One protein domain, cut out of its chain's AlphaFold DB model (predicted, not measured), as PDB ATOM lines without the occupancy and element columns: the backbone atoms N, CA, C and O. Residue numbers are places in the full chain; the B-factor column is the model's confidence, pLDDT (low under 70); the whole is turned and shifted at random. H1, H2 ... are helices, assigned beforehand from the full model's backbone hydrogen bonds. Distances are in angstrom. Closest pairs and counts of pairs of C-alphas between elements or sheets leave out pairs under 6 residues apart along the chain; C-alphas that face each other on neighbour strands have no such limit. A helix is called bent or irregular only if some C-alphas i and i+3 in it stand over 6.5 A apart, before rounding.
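What this domain is: This is residues 39 to 145 of the 223 residues of an uncharacterized protein of Moritella viscosa (UniProt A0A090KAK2). H5 is the core, between H3 and H4, which run nearly alongside it; H1 packs on H4, H6 slants near H5, and residues 57 to 63, mostly H2, stick out. The printed part has 107 residues with six named helices, H1 to H6 in order: all helix. It is compact, radius of gyration of the C-alphas 14.8 A, spans 43 by 30 by 22 A.

How they stand to each other: Look first at H1, residues 41 to 45; it touches residues 93 to 98 alone of H4, residues 88 to 100, closest C-alphas Cys 41 and Ile 94, 5.5 A. H2, residues 56 to 62, touches no helix. H3, residues 68 to 82, touches H5, residues 104 to 118, the same way at a shallow tilt of 27 degrees, closest C-alphas Ile 81 and Leu 117, 6.3 A. H4 and H5 form a hairpin, opposite ways at 10 degrees, closest C-alphas Leu 98 and Phe 106, 6.5 A. H6, residues 129 to 145, is close to H5 but not clearly touching, closest C-alphas Met 115 and Ile 139, 7.2 A. Every O i to N i+4 pair is within hydrogen-bond range in H1, H2, H3, H4 and H6, and 9 of 11 in H5.

Where its parts are: Find C-alpha 41 at (133.003, -163.784, 246.418), where H1 begins. H5, 21.2 A long, is irregular: C-alphas 108 and 111 are 7.8 A apart. H6 runs 24.1 A to C-alpha 145 at (146.073, -139.968, 244.071).

The domain as a whole: The printed part has no cut and no long link. Look for pLDDT under 70 at residues 39 to 40 and 42 to 65.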
ATOM      1  N   LEU A  39     138.978-168.789 246.688       67.06
ATOM      2  CA  LEU A  39     138.408-167.605 247.320       67.06
ATOM      3  C   LEU A  39     137.210-167.135 246.484       67.06
ATOM      4  O   LEU A  39     137.353-166.435 245.487       67.06
ATOM      5  N   SER A  40     136.006-167.546 246.876       69.81
ATOM      6  CA  SER A  40     134.773-167.156 246.200       69.81
ATOM      7  C   SER A  40     134.277-165.823 246.744       69.81
ATOM      8  O   SER A  40     134.476-165.506 247.918       69.81
ATOM      9  N   CYS A  41     133.552-165.050 245.935       70.69
ATOM     10  CA  CYS A  41     133.003-163.784 246.418       70.69
ATOM     11  C   CYS A  41     132.070-163.948 247.628       70.69
ATOM     12  O   CYS A  41     132.041-163.106 248.528       70.69
ATOM     13  N   GLU A  42     131.290-165.026 247.660       67.94
ATOM     14  CA  GLU A  42     130.411-165.311 248.790       67.94
ATOM     15  C   GLU A  42     131.230-165.562 250.049       67.94
ATOM     16  O   GLU A  42     130.945-164.932 251.060       67.94
ATOM     17  N   SER A  43     132.300-166.362 249.965       67.88
ATOM     18  CA  SER A  43     133.207-166.588 251.095       67.88
ATOM     19  C   SER A  43     133.914-165.307 251.548       67.88
ATOM     20  O   SER A  43     133.944-165.026 252.742       67.88
ATOM     21  N   PHE A  44     134.372-164.478 250.602       69.44
ATOM     22  CA  PHE A  44     135.047-163.214 250.893       69.44
ATOM     23  C   PHE A  44     134.111-162.216 251.579       69.44
ATOM     24  O   PHE A  44     134.523-161.493 252.469       69.44
ATOM     25  N   THR A  45     132.832-162.176 251.203       69.56
ATOM     26  CA  THR A  45     131.887-161.167 251.714       69.56
ATOM     27  C   THR A  45     130.988-161.650 252.855       69.56
ATOM     28  O   THR A  45     130.130-160.885 253.305       69.56
ATOM     29  N   HIS A  46     131.152-162.892 253.331       58.28
ATOM     30  CA  HIS A  46     130.209-163.508 254.272       58.28
ATOM     31  C   HIS A  46     130.333-163.008 255.721       58.28
ATOM     32  O   HIS A  46     129.373-163.125 256.491       58.28
ATOM     33  N   ASN A  47     131.475-162.432 256.108       51.12
ATOM     34  CA  ASN A  47     131.722-161.993 257.479       51.12
ATOM     35  C   ASN A  47     131.166-160.581 257.726       51.12
ATOM     36  O   ASN A  47     131.672-159.600 257.181       51.12
ATOM     37  N   LYS A  48     130.097-160.532 258.543       48.16
ATOM     38  CA  LYS A  48     129.410-159.367 259.145       48.16
ATOM     39  C   LYS A  48     129.760-158.027 258.495       48.16
ATOM     40  O   LYS A  48     130.675-157.337 258.928       48.16
ATOM     41  N   THR A  49     128.955-157.641 257.514       51.59
ATOM     42  CA  THR A  49     128.935-156.300 256.934       51.59
ATOM     43  C   THR A  49     128.754-155.250 258.035       51.59
ATOM     44  O   THR A  49     127.671-155.164 258.622       51.59
ATOM     45  N   PRO A  50     129.781-154.438 258.342       53.78
ATOM     46  CA  PRO A  50     129.638-153.367 259.314       53.78
ATOM     47  C   PRO A  50     128.608-152.372 258.780       53.78
ATOM     48  O   PRO A  50     128.682-151.946 257.622       53.78
ATOM     49  N   TYR A  51     127.623-152.008 259.599       50.22
ATOM     50  CA  TYR A  51     126.682-150.952 259.246       50.22
ATOM     51  C   TYR A  51     127.378-149.597 259.414       50.22
ATOM     52  O   TYR A  51     127.520-149.096 260.526       50.22
ATOM     53  N   ILE A  52     127.855-149.021 258.308       55.34
ATOM     54  CA  ILE A  52     128.579-147.745 258.314       55.34
ATOM     55  C   ILE A  52     127.626-146.623 257.907       55.34
ATOM     56  O   ILE A  52     127.280-146.470 256.733       55.34
ATOM     57  N   ASP A  53     127.239-145.797 258.874       47.78
ATOM     58  CA  ASP A  53     126.235-144.748 258.683       47.78
ATOM     59  C   ASP A  53     126.839-143.335 258.693       47.78
ATOM     60  O   ASP A  53     126.827-142.649 259.714       47.78
ATOM     61  N   GLN A  54     127.529-142.924 257.625       54.78
ATOM     62  CA  GLN A  54     128.034-141.546 257.441       54.78
ATOM     63  C   GLN A  54     127.140-140.804 256.437       54.78
ATOM     64  O   GLN A  54     126.645-141.414 255.497       54.78
ATOM     65  N   SER A  55     126.924-139.498 256.536       52.16
ATOM     66  CA  SER A  55     126.287-138.800 255.406       52.16
ATOM     67  C   SER A  55     127.323-138.563 254.297       52.16
ATOM     68  O   SER A  55     128.491-138.297 254.588       52.16
ATOM     69  N   GLU A  56     126.930-138.667 253.026       52.50
ATOM     70  CA  GLU A  56     127.797-138.293 251.888       52.50
ATOM     71  C   GLU A  56     128.255-136.829 251.993       52.50
ATOM     72  O   GLU A  56     129.402-136.502 251.698       52.50
ATOM     73  N   LEU A  57     127.386-135.968 252.533       44.50
ATOM     74  CA  LEU A  57     127.663-134.559 252.812       44.50
ATOM     75  C   LEU A  57     128.806-134.371 253.829       44.50
ATOM     76  O   LEU A  57     129.635-133.482 253.675       44.50
ATOM     77  N   SER A  58     128.872-135.216 254.862       47.78
ATOM     78  CA  SER A  58     129.932-135.169 255.879       47.78
ATOM     79  C   SER A  58     131.288-135.578 255.304       47.78
ATOM     80  O   SER A  58     132.287-134.940 255.625       47.78
ATOM     81  N   ALA A  59     131.321-136.580 254.419       51.62
ATOM     82  CA  ALA A  59     132.546-136.981 253.726       51.62
ATOM     83  C   ALA A  59     133.055-135.886 252.769       51.62
ATOM     84  O   ALA A  59     134.261-135.689 252.642       51.62
ATOM     85  N   LEU A  60     132.141-135.144 252.136       44.62
ATOM     86  CA  LEU A  60     132.477-134.022 251.256       44.62
ATOM     87  C   LEU A  60     133.070-132.823 252.024       44.62
ATOM     88  O   LEU A  60     133.977-132.167 251.525       44.62
ATOM     89  N   ILE A  61     132.553-132.526 253.223       37.72
ATOM     90  CA  ILE A  61     132.918-131.324 253.998       37.72
ATOM     91  C   ILE A  61     134.181-131.532 254.844       37.72
ATOM     92  O   ILE A  61     135.003-130.625 254.942       37.72
ATOM     93  N   PHE A  62     134.336-132.702 255.466       46.62
ATOM     94  CA  PHE A  62     135.414-132.968 256.431       46.62
ATOM     95  C   PHE A  62     136.497-133.912 255.890       46.62
ATOM     96  O   PHE A  62     137.475-134.189 256.576       46.62
ATOM     97  N   GLY A  63     136.341-134.385 254.651       49.19
ATOM     98  CA  GLY A  63     137.183-135.422 254.070       49.19
ATOM     99  C   GLY A  63     136.730-136.837 254.442       49.19
ATOM    100  O   GLY A  63     135.784-137.056 255.205       49.19
ATOM    101  N   ILE A  64     137.408-137.830 253.861       56.94
ATOM    102  CA  ILE A  64     137.118-139.251 254.077       56.94
ATOM    103  C   ILE A  64     137.717-139.686 255.418       56.94
ATOM    104  O   ILE A  64     138.792-140.277 255.485       56.94
ATOM    105  N   GLU A  65     137.010-139.418 256.511       64.19
ATOM    106  CA  GLU A  65     137.300-140.080 257.782       64.19
ATOM    107  C   GLU A  65     136.619-141.453 257.805       64.19
ATOM    108  O   GLU A  65     135.394-141.572 257.695       64.19
ATOM    109  N   ARG A  66     137.427-142.514 257.913       70.00
ATOM    110  CA  ARG A  66     136.931-143.862 258.207       70.00
ATOM    111  C   ARG A  66     136.681-143.961 259.704       70.00
ATOM    112  O   ARG A  66     137.538-143.592 260.508       70.00
ATOM    113  N   ARG A  67     135.515-144.477 260.093       73.62
ATOM    114  CA  ARG A  67     135.252-144.743 261.510       73.62
ATOM    115  C   ARG A  67     136.136-145.883 262.015       73.62
ATOM    116  O   ARG A  67     136.612-146.720 261.254       73.62
ATOM    117  N   ARG A  68     136.343-145.937 263.329       71.69
ATOM    118  CA  ARG A  68     137.203-146.945 263.966       71.69
ATOM    119  C   ARG A  68     136.747-148.385 263.699       71.69
ATOM    120  O   ARG A  68     137.586-149.265 263.545       71.69
ATOM    121  N   ASP A  69     135.443-148.627 263.653       72.44
ATOM    122  CA  ASP A  69     134.831-149.920 263.326       72.44
ATOM    123  C   ASP A  69     135.038-150.304 261.853       72.44
ATOM    124  O   ASP A  69     135.374-151.454 261.565       72.44
ATOM    125  N   GLU A  70     134.930-149.340 260.934       74.88
ATOM    126  CA  GLU A  70     135.295-149.508 259.523       74.88
ATOM    127  C   GLU A  70     136.775-149.878 259.382       74.88
ATOM    128  O   GLU A  70     137.094-150.861 258.722       74.88
ATOM    129  N   ILE A  71     137.670-149.153 260.061       77.25
ATOM    130  CA  ILE A  71     139.113-149.434 260.061       77.25
ATOM    131  C   ILE A  71     139.402-150.824 260.643       77.25
ATOM    132  O   ILE A  71     140.164-151.590 260.064       77.25
ATOM    133  N   THR A  72     138.768-151.180 261.762       78.38
ATOM    134  CA  THR A  72     138.938-152.499 262.399       78.38
ATOM    135  C   THR A  72     138.512-153.621 261.455       78.38
ATOM    136  O   THR A  72     139.213-154.622 261.320       78.38
ATOM    137  N   SER A  73     137.385-153.433 260.771       80.94
ATOM    138  CA  SER A  73     136.882-154.396 259.795       80.94
ATOM    139  C   SER A  73     137.807-154.480 258.585       80.94
ATOM    140  O   SER A  73     138.164-155.574 258.170       80.94
ATOM    141  N   LEU A  74     138.276-153.343 258.068       80.69
ATOM    142  CA  LEU A  74     139.244-153.295 256.976       80.69
ATOM    143  C   LEU A  74     140.521-154.069 257.313       80.69
ATOM    144  O   LEU A  74     140.944-154.896 256.516       80.69
ATOM    145  N   TYR A  75     141.090-153.879 258.505       78.69
ATOM    146  CA  TYR A  75     142.269-154.639 258.930       78.69
ATOM    147  C   TYR A  75     142.005-156.140 259.073       78.69
ATOM    148  O   TYR A  75     142.900-156.928 258.786       78.69
ATOM    149  N   ALA A  76     140.799-156.559 259.471       82.62
ATOM    150  CA  ALA A  76     140.448-157.980 259.479       82.62
ATOM    151  C   ALA A  76     140.513-158.573 258.061       82.62
ATOM    152  O   ALA A  76     141.191-159.577 257.856       82.62
ATOM    153  N   TYR A  77     139.921-157.890 257.075       83.56
ATOM    154  CA  TYR A  77     140.013-158.286 255.666       83.56
ATOM    155  C   TYR A  77     141.459-158.284 255.156       83.56
ATOM    156  O   TYR A  77     141.881-159.236 254.508       83.56
ATOM    157  N   LEU A  78     142.239-157.240 255.454       83.75
ATOM    158  CA  LEU A  78     143.638-157.156 255.025       83.75
ATOM    159  C   LEU A  78     144.497-158.280 255.617       83.75
ATOM    160  O   LEU A  78     145.343-158.825 254.914       83.75
ATOM    161  N   ASN A  79     144.255-158.669 256.869       80.19
ATOM    162  CA  ASN A  79     144.947-159.794 257.497       80.19
ATOM    163  C   ASN A  79     144.573-161.133 256.852       80.19
ATOM    164  O   ASN A  79     145.454-161.957 256.619       80.19
ATOM    165  N   GLU A  80     143.291-161.343 256.537       82.81
ATOM    166  CA  GLU A  80     142.842-162.531 255.801       82.81
ATOM    167  C   GLU A  80     143.529-162.595 254.427       82.81
ATOM    168  O   GLU A  80     144.181-163.592 254.112       82.81
ATOM    169  N   ILE A  81     143.501-161.496 253.663       84.06
ATOM    170  CA  ILE A  81     144.173-161.379 252.358       84.06
ATOM    171  C   ILE A  81     145.691-161.582 252.483       84.06
ATOM    172  O   ILE A  81     146.316-162.204 251.629       84.06
ATOM    173  N   GLY A  82     146.314-161.105 253.560       77.81
ATOM    174  CA  GLY A  82     147.750-161.261 253.787       77.81
ATOM    175  C   GLY A  82     148.219-162.720 253.840       77.81
ATOM    176  O   GLY A  82     149.394-162.989 253.587       77.81
ATOM    177  N   SER A  83     147.313-163.654 254.138       77.38
ATOM    178  CA  SER A  83     147.606-165.083 254.293       77.38
ATOM    179  C   SER A  83     147.291-165.947 253.068       77.38
ATOM    180  O   SER A  83     147.606-167.137 253.080       77.38
ATOM    181  N   ILE A  84     146.682-165.375 252.025       82.88
ATOM    182  CA  ILE A  84     146.268-166.128 250.835       82.88
ATOM    183  C   ILE A  84     147.212-165.907 249.657       82.88
ATOM    184  O   ILE A  84     147.978-164.943 249.600       82.88
ATOM    185  N   SER A  85     147.068-166.793 248.681       86.75
ATOM    186  CA  SER A  85     147.609-166.654 247.340       86.75
ATOM    187  C   SER A  85     146.502-166.918 246.326       86.75
ATOM    188  O   SER A  85     145.666-167.793 246.567       86.75
ATOM    189  N   ILE A  86     146.451-166.138 245.244       88.38
ATOM    190  CA  ILE A  86     145.365-166.206 244.256       88.38
ATOM    191  C   ILE A  86     145.888-166.155 242.821       88.38
ATOM    192  O   ILE A  86     146.917-165.547 242.528       88.38
ATOM    193  N   SER A  87     145.148-166.751 241.896       90.31
ATOM    194  CA  SER A  87     145.356-166.559 240.461       90.31
ATOM    195  C   SER A  87     144.793-165.216 239.979       90.31
ATOM    196  O   SER A  87     143.957-164.580 240.628       90.31
ATOM    197  N   TYR A  88     145.227-164.775 238.793       91.56
ATOM    198  CA  TYR A  88     144.672-163.567 238.175       91.56
ATOM    199  C   TYR A  88     143.174-163.711 237.852       91.56
ATOM    200  O   TYR A  88     142.432-162.742 237.981       91.56
ATOM    201  N   ASP A  89     142.714-164.904 237.471       89.69
ATOM    202  CA  ASP A  89     141.302-165.137 237.148       89.69
ATOM    203  C   ASP A  89     140.419-165.039 238.403       89.69
ATOM    204  O   ASP A  89     139.416-164.325 238.388       89.69
ATOM    205  N   GLU A  90     140.848-165.628 239.526       89.31
ATOM    206  CA  GLU A  90     140.165-165.476 240.823       89.31
ATOM    207  C   GLU A  90     140.109-164.009 241.268       89.31
ATOM    208  O   GLU A  90     139.073-163.532 241.737       89.31
ATOM    209  N   PHE A  91     141.195-163.255 241.062       92.50
ATOM    210  CA  PHE A  91     141.198-161.813 241.298       92.50
ATOM    211  C   PHE A  91     140.117-161.093 240.473       92.50
ATOM    212  O   PHE A  91     139.384-160.263 241.021       92.50
ATOM    213  N   LYS A  92     139.978-161.404 239.174       92.00
ATOM    214  CA  LYS A  92     138.962-160.763 238.317       92.00
ATOM    215  C   LYS A  92     137.541-161.143 238.717       92.00
ATOM    216  O   LYS A  92     136.665-160.276 238.689       92.00
ATOM    217  N   ASP A  93     137.312-162.377 239.146       89.31
ATOM    218  CA  ASP A  93     136.007-162.802 239.654       89.31
ATOM    219  C   ASP A  93     135.606-162.012 240.911       89.31
ATOM    220  O   ASP A  93     134.481-161.502 241.009       89.31
ATOM    221  N   ILE A  94     136.543-161.828 241.846       89.38
ATOM    222  CA  ILE A  94     136.319-161.017 243.050       89.38
ATOM    223  C   ILE A  94     136.116-159.543 242.687       89.38
ATOM    224  O   ILE A  94     135.215-158.901 243.225       89.38
ATOM    225  N   GLU A  95     136.890-159.005 241.743       91.56
ATOM    226  CA  GLU A  95     136.753-157.626 241.265       91.56
ATOM    227  C   GLU A  95     135.360-157.337 240.697       91.56
ATOM    228  O   GLU A  95     134.709-156.350 241.075       91.56
ATOM    229  N   ILE A  96     134.874-158.211 239.813       89.94
ATOM    230  CA  ILE A  96     133.528-158.113 239.246       89.94
ATOM    231  C   ILE A  96     132.493-158.156 240.368       89.94
ATOM    232  O   ILE A  96     131.522-157.394 240.351       89.94
ATOM    233  N   CYS A  97     132.698-159.024 241.354       86.94
ATOM    234  CA  CYS A  97     131.757-159.159 242.447       86.94
ATOM    235  C   CYS A  97     131.722-157.932 243.364       86.94
ATOM    236  O   CYS A  97     130.641-157.404 243.619       86.94
ATOM    237  N   LEU A  98     132.876-157.429 243.813       85.62
ATOM    238  CA  LEU A  98     132.959-156.229 244.653       85.62
ATOM    239  C   LEU A  98     132.370-155.000 243.957       85.62
ATOM    240  O   LEU A  98     131.784-154.144 244.612       85.62
ATOM    241  N   THR A  99     132.450-154.936 242.626       82.31
ATOM    242  CA  THR A  99     131.810-153.876 241.833       82.31
ATOM    243  C   THR A  99     130.280-153.943 241.875       82.31
ATOM    244  O   THR A  99     129.624-152.910 241.781       82.31
ATOM    245  N   LYS A 100     129.702-155.138 242.047       83.75
ATOM    246  CA  LYS A 100     128.248-155.366 242.121       83.75
ATOM    247  C   LYS A 100     127.691-155.327 243.548       83.75
ATOM    248  O   LYS A 100     126.479-155.424 243.721       83.75
ATOM    249  N   LYS A 101     128.541-155.237 244.577       79.56
ATOM    250  CA  LYS A 101     128.094-155.229 245.975       79.56
ATOM    251  C   LYS A 101     127.489-153.877 246.337       79.56
ATOM    252  O   LYS A 101     128.197-152.882 246.440       79.56
ATOM    253  N   ASP A 102     126.196-153.884 246.647       78.69
ATOM    254  CA  ASP A 102     125.480-152.736 247.213       78.69
ATOM    255  C   ASP A 102     125.671-152.651 248.735       78.69
ATOM    256  O   ASP A 102     124.741-152.673 249.539       78.69
ATOM    257  N   ASN A 103     126.928-152.676 249.161       79.94
ATOM    258  CA  ASN A 103     127.272-152.503 250.557       79.94
ATOM    259  C   ASN A 103     128.312-151.403 250.677       79.94
ATOM    260  O   ASN A 103     129.372-151.435 250.052       79.94
ATOM    261  N   ARG A 104     128.012-150.447 251.548       78.69
ATOM    262  CA  ARG A 104     128.808-149.242 251.698       78.69
ATOM    263  C   ARG A 104     130.257-149.494 252.107       78.69
ATOM    264  O   ARG A 104     131.136-148.787 251.622       78.69
ATOM    265  N   PHE A 105     130.512-150.472 252.978       82.19
ATOM    266  CA  PHE A 105     131.874-150.827 253.376       82.19
ATOM    267  C   PHE A 105     132.689-151.262 252.156       82.19
ATOM    268  O   PHE A 105     133.773-150.723 251.928       82.19
ATOM    269  N   PHE A 106     132.137-152.163 251.336       82.94
ATOM    270  CA  PHE A 106     132.804-152.631 250.121       82.94
ATOM    271  C   PHE A 106     132.936-151.534 249.071       82.94
ATOM    272  O   PHE A 106     133.991-151.433 248.463       82.94
ATOM    273  N   ILE A 107     131.928-150.674 248.896       83.88
ATOM    274  CA  ILE A 107     132.005-149.544 247.959       83.88
ATOM    275  C   ILE A 107     133.144-148.593 248.353       83.88
ATOM    276  O   ILE A 107     133.952-148.221 247.505       83.88
ATOM    277  N   ARG A 108     133.244-148.233 249.639       81.31
ATOM    278  CA  ARG A 108     134.257-147.290 250.147       81.31
ATOM    279  C   ARG A 108     135.669-147.858 250.173       81.31
ATOM    280  O   ARG A 108     136.620-147.120 249.954       81.31
ATOM    281  N   ASN A 109     135.817-149.145 250.473       84.75
ATOM    282  CA  ASN A 109     137.127-149.777 250.641       84.75
ATOM    283  C   ASN A 109     137.531-150.629 249.437       84.75
ATOM    284  O   ASN A 109     138.528-151.344 249.500       84.75
ATOM    285  N   ARG A 110     136.782-150.543 248.330       89.69
ATOM    286  CA  ARG A 110     136.992-151.366 247.136       89.69
ATOM    287  C   ARG A 110     138.432-151.307 246.654       89.69
ATOM    288  O   ARG A 110     139.029-152.352 246.450       89.69
ATOM    289  N   ASN A 111     138.989-150.110 246.493       92.38
ATOM    290  CA  ASN A 111     140.351-149.958 245.990       92.38
ATOM    291  C   ASN A 111     141.364-150.593 246.943       92.38
ATOM    292  O   ASN A 111     142.174-151.391 246.495       92.38
ATOM    293  N   VAL A 112     141.261-150.331 248.250       91.31
ATOM    294  CA  VAL A 112     142.139-150.939 249.264       91.31
ATOM    295  C   VAL A 112     142.108-152.469 249.170       91.31
ATOM    296  O   VAL A 112     143.153-153.106 249.078       91.31
ATOM    297  N   LEU A 113     140.909-153.060 249.119       91.81
ATOM    298  CA  LEU A 113     140.727-154.512 249.036       91.81
ATOM    299  C   LEU A 113     141.251-155.085 247.713       91.81
ATOM    300  O   LEU A 113     141.909-156.122 247.716       91.81
ATOM    301  N   LEU A 114     140.994-154.417 246.586       94.75
ATOM    302  CA  LEU A 114     141.472-154.860 245.276       94.75
ATOM    303  C   LEU A 114     142.993-154.768 245.157       94.75
ATOM    304  O   LEU A 114     143.597-155.679 244.606       94.75
ATOM    305  N   MET A 115     143.625-153.713 245.676       96.69
ATOM    306  CA  MET A 115     145.086-153.595 245.670       96.69
ATOM    307  C   MET A 115     145.719-154.657 246.574       96.69
ATOM    308  O   MET A 115     146.648-155.347 246.156       96.69
ATOM    309  N   ALA A 116     145.154-154.870 247.767       92.81
ATOM    310  CA  ALA A 116     145.598-155.928 248.664       92.81
ATOM    311  C   ALA A 116     145.477-157.314 248.009       92.81
ATOM    312  O   ALA A 116     146.430-158.084 248.054       92.81
ATOM    313  N   LEU A 117     144.361-157.625 247.341       93.12
ATOM    314  CA  LEU A 117     144.204-158.882 246.599       93.12
ATOM    315  C   LEU A 117     145.191-158.979 245.432       93.12
ATOM    316  O   LEU A 117     145.823-160.017 245.251       93.12
ATOM    317  N   PHE A 118     145.375-157.898 244.670       95.56
ATOM    318  CA  PHE A 118     146.325-157.873 243.559       95.56
ATOM    319  C   PHE A 118     147.758-158.161 244.028       95.56
ATOM    320  O   PHE A 118     148.492-158.872 243.345       95.56
ATOM    321  N   SER A 119     148.135-157.689 245.226       93.69
ATOM    322  CA  SER A 119     149.438-157.978 245.845       93.69
ATOM    323  C   SER A 119     149.707-159.476 246.069       93.69
ATOM    324  O   SER A 119     150.856-159.878 246.243       93.69
ATOM    325  N   ARG A 120     148.653-160.305 246.051       92.12
ATOM    326  CA  ARG A 120     148.688-161.755 246.293       92.12
ATOM    327  C   ARG A 120     148.597-162.589 245.020       92.12
ATOM    328  O   ARG A 120     148.485-163.808 245.111       92.12
ATOM    329  N   ILE A 121     148.621-161.956 243.844       91.44
ATOM    330  CA  ILE A 121     148.529-162.682 242.577       91.44
ATOM    331  C   ILE A 121     149.817-163.464 242.317       91.44
ATOM    332  O   ILE A 121     150.898-162.895 242.137       91.44
ATOM    333  N   GLU A 122     149.677-164.779 242.214       84.00
ATOM    334  CA  GLU A 122     150.735-165.671 241.771       84.00
ATOM    335  C   GLU A 122     150.950-165.585 240.255       84.00
ATOM    336  O   GLU A 122     150.024-165.407 239.464       84.00
ATOM    337  N   HIS A 123     152.206-165.747 239.830       79.94
ATOM    338  CA  HIS A 123     152.572-165.931 238.423       79.94
ATOM    339  C   HIS A 123     151.983-164.895 237.448       79.94
ATOM    340  O   HIS A 123     151.571-165.242 236.335       79.94
ATOM    341  N   LEU A 124     152.033-163.604 237.806       86.19
ATOM    342  CA  LEU A 124     151.604-162.502 236.933       86.19
ATOM    343  C   LEU A 124     152.262-162.561 235.537       86.19
ATOM    344  O   LEU A 124     151.693-162.092 234.556       86.19
ATOM    345  N   SER A 125     153.431-163.197 235.403       81.31
ATOM    346  CA  SER A 125     154.100-163.467 234.123       81.31
ATOM    347  C   SER A 125     153.205-164.134 233.068       81.31
ATOM    348  O   SER A 125     153.390-163.858 231.885       81.31
ATOM    349  N   SER A 126     152.239-164.960 233.484       83.62
ATOM    350  CA  SER A 126     151.284-165.660 232.608       83.62
ATOM    351  C   SER A 126     150.202-164.748 232.009       83.62
ATOM    352  O   SER A 126     149.612-165.074 230.979       83.62
ATOM    353  N   VAL A 127     149.978-163.570 232.597       90.00
ATOM    354  CA  VAL A 127     148.989-162.594 232.130       90.00
ATOM    355  C   VAL A 127     149.528-161.830 230.918       90.00
ATOM    356  O   VAL A 127     150.690-161.410 230.875       90.00
ATOM    357  N   ASN A 128     148.664-161.599 229.924       93.69
ATOM    358  CA  ASN A 128     149.006-160.842 228.717       93.69
ATOM    359  C   ASN A 128     149.538-159.433 229.060       93.69
ATOM    360  O   ASN A 128     148.963-158.709 229.874       93.69
ATOM    361  N   ASN A 129     150.607-159.006 228.381       92.38
ATOM    362  CA  ASN A 129     151.259-157.705 228.572       92.38
ATOM    363  C   ASN A 129     150.314-156.496 228.485       92.38
ATOM    364  O   ASN A 129     150.484-155.544 229.244       92.38
ATOM    365  N   ARG A 130     149.304-156.515 227.604       94.12
ATOM    366  CA  ARG A 130     148.320-155.421 227.506       94.12
ATOM    367  C   ARG A 130     147.504-155.287 228.791       94.12
ATOM    368  O   ARG A 130     147.276-154.174 229.252       94.12
ATOM    369  N   VAL A 131     147.091-156.418 229.356       93.19
ATOM    370  CA  VAL A 131     146.310-156.475 230.594       93.19
ATOM    371  C   VAL A 131     147.177-156.041 231.774       93.19
ATOM    372  O   VAL A 131     146.785-155.129 232.493       93.19
ATOM    373  N   LYS A 132     148.406-156.567 231.888       93.62
ATOM    374  CA  LYS A 132     149.373-156.129 232.911       93.62
ATOM    375  C   LYS A 132     149.618-154.625 232.876       93.62
ATOM    376  O   LYS A 132     149.612-153.985 233.918       93.62
ATOM    377  N   LYS A 133     149.791-154.048 231.683       94.19
ATOM    378  CA  LYS A 133     149.966-152.598 231.519       94.19
ATOM    379  C   LYS A 133     148.736-151.816 231.987       94.19
ATOM    380  O   LYS A 133     148.890-150.777 232.617       94.19
ATOM    381  N   SER A 134     147.534-152.308 231.687       94.81
ATOM    382  CA  SER A 134     146.288-151.683 232.139       94.81
ATOM    383  C   SER A 134     146.164-151.697 233.663       94.81
ATOM    384  O   SER A 134     145.891-150.656 234.252       94.81
ATOM    385  N   GLU A 135     146.404-152.846 234.300       95.38
ATOM    386  CA  GLU A 135     146.349-152.966 235.764       95.38
ATOM    387  C   GLU A 135     147.435-152.118 236.426       95.38
ATOM    388  O   GLU A 135     147.149-151.378 237.362       95.38
ATOM    389  N   LYS A 136     148.655-152.121 235.874       95.69
ATOM    390  CA  LYS A 136     149.744-151.261 236.347       95.69
ATOM    391  C   LYS A 136     149.353-149.789 236.329       95.69
ATOM    392  O   LYS A 136     149.560-149.099 237.317       95.69
ATOM    393  N   ASN A 137     148.765-149.307 235.236       96.38
ATOM    394  CA  ASN A 137     148.331-147.913 235.147       96.38
ATOM    395  C   ASN A 137     147.281-147.572 236.213       96.38
ATOM    396  O   ASN A 137     147.393-146.524 236.840       96.38
ATOM    397  N   ARG A 138     146.308-148.464 236.452       95.94
ATOM    398  CA  ARG A 138     145.304-148.273 237.507       95.94
ATOM    399  C   ARG A 138     145.939-148.233 238.898       95.94
ATOM    400  O   ARG A 138     145.607-147.367 239.697       95.94
ATOM    401  N   ILE A 139     146.858-149.156 239.181       97.88
ATOM    402  CA  ILE A 139     147.569-149.220 240.465       97.88
ATOM    403  C   ILE A 139     148.383-147.941 240.683       97.88
ATOM    404  O   ILE A 139     148.316-147.355 241.756       97.88
ATOM    405  N   LEU A 140     149.097-147.463 239.658       97.25
ATOM    406  CA  LEU A 140     149.865-146.221 239.738       97.25
ATOM    407  C   LEU A 140     148.972-144.988 239.928       97.25
ATOM    408  O   LEU A 140     149.353-144.071 240.647       97.25
ATOM    409  N   GLU A 141     147.787-144.952 239.321       96.94
ATOM    410  CA  GLU A 141     146.820-143.876 239.559       96.94
ATOM    411  C   GLU A 141     146.414-143.809 241.038       96.94
ATOM    412  O   GLU A 141     146.421-142.724 241.621       96.94
ATOM    413  N   ILE A 142     146.140-144.960 241.659       96.50
ATOM    414  CA  ILE A 142     145.813-145.059 243.088       96.50
ATOM    415  C   ILE A 142     147.032-144.720 243.957       96.50
ATOM    416  O   ILE A 142     146.901-143.986 244.930       96.50
ATOM    417  N   LEU A 143     148.227-145.187 243.585       97.31
ATOM    418  CA  LEU A 143     149.474-144.952 244.320       97.31
ATOM    419  C   LEU A 143     149.767-143.459 244.539       97.31
ATOM    420  O   LEU A 143     150.303-143.089 245.579       97.31
ATOM    421  N   PHE A 144     149.424-142.605 243.569       95.25
ATOM    422  CA  PHE A 144     149.714-141.167 243.632       95.25
ATOM    423  C   PHE A 144     148.514-140.287 243.989       95.25
ATOM    424  O   PHE A 144     148.721-139.145 244.391       95.25
ATOM    425  N   ASN A 145     147.278-140.780 243.849       92.81
ATOM    426  CA  ASN A 145     146.073-139.968 244.071       92.81
ATOM    427  C   ASN A 145     145.133-140.522 245.150       92.81
ATOM    428  O   ASN A 145     144.145-139.866 245.481       92.81
TER     429      ASN A 145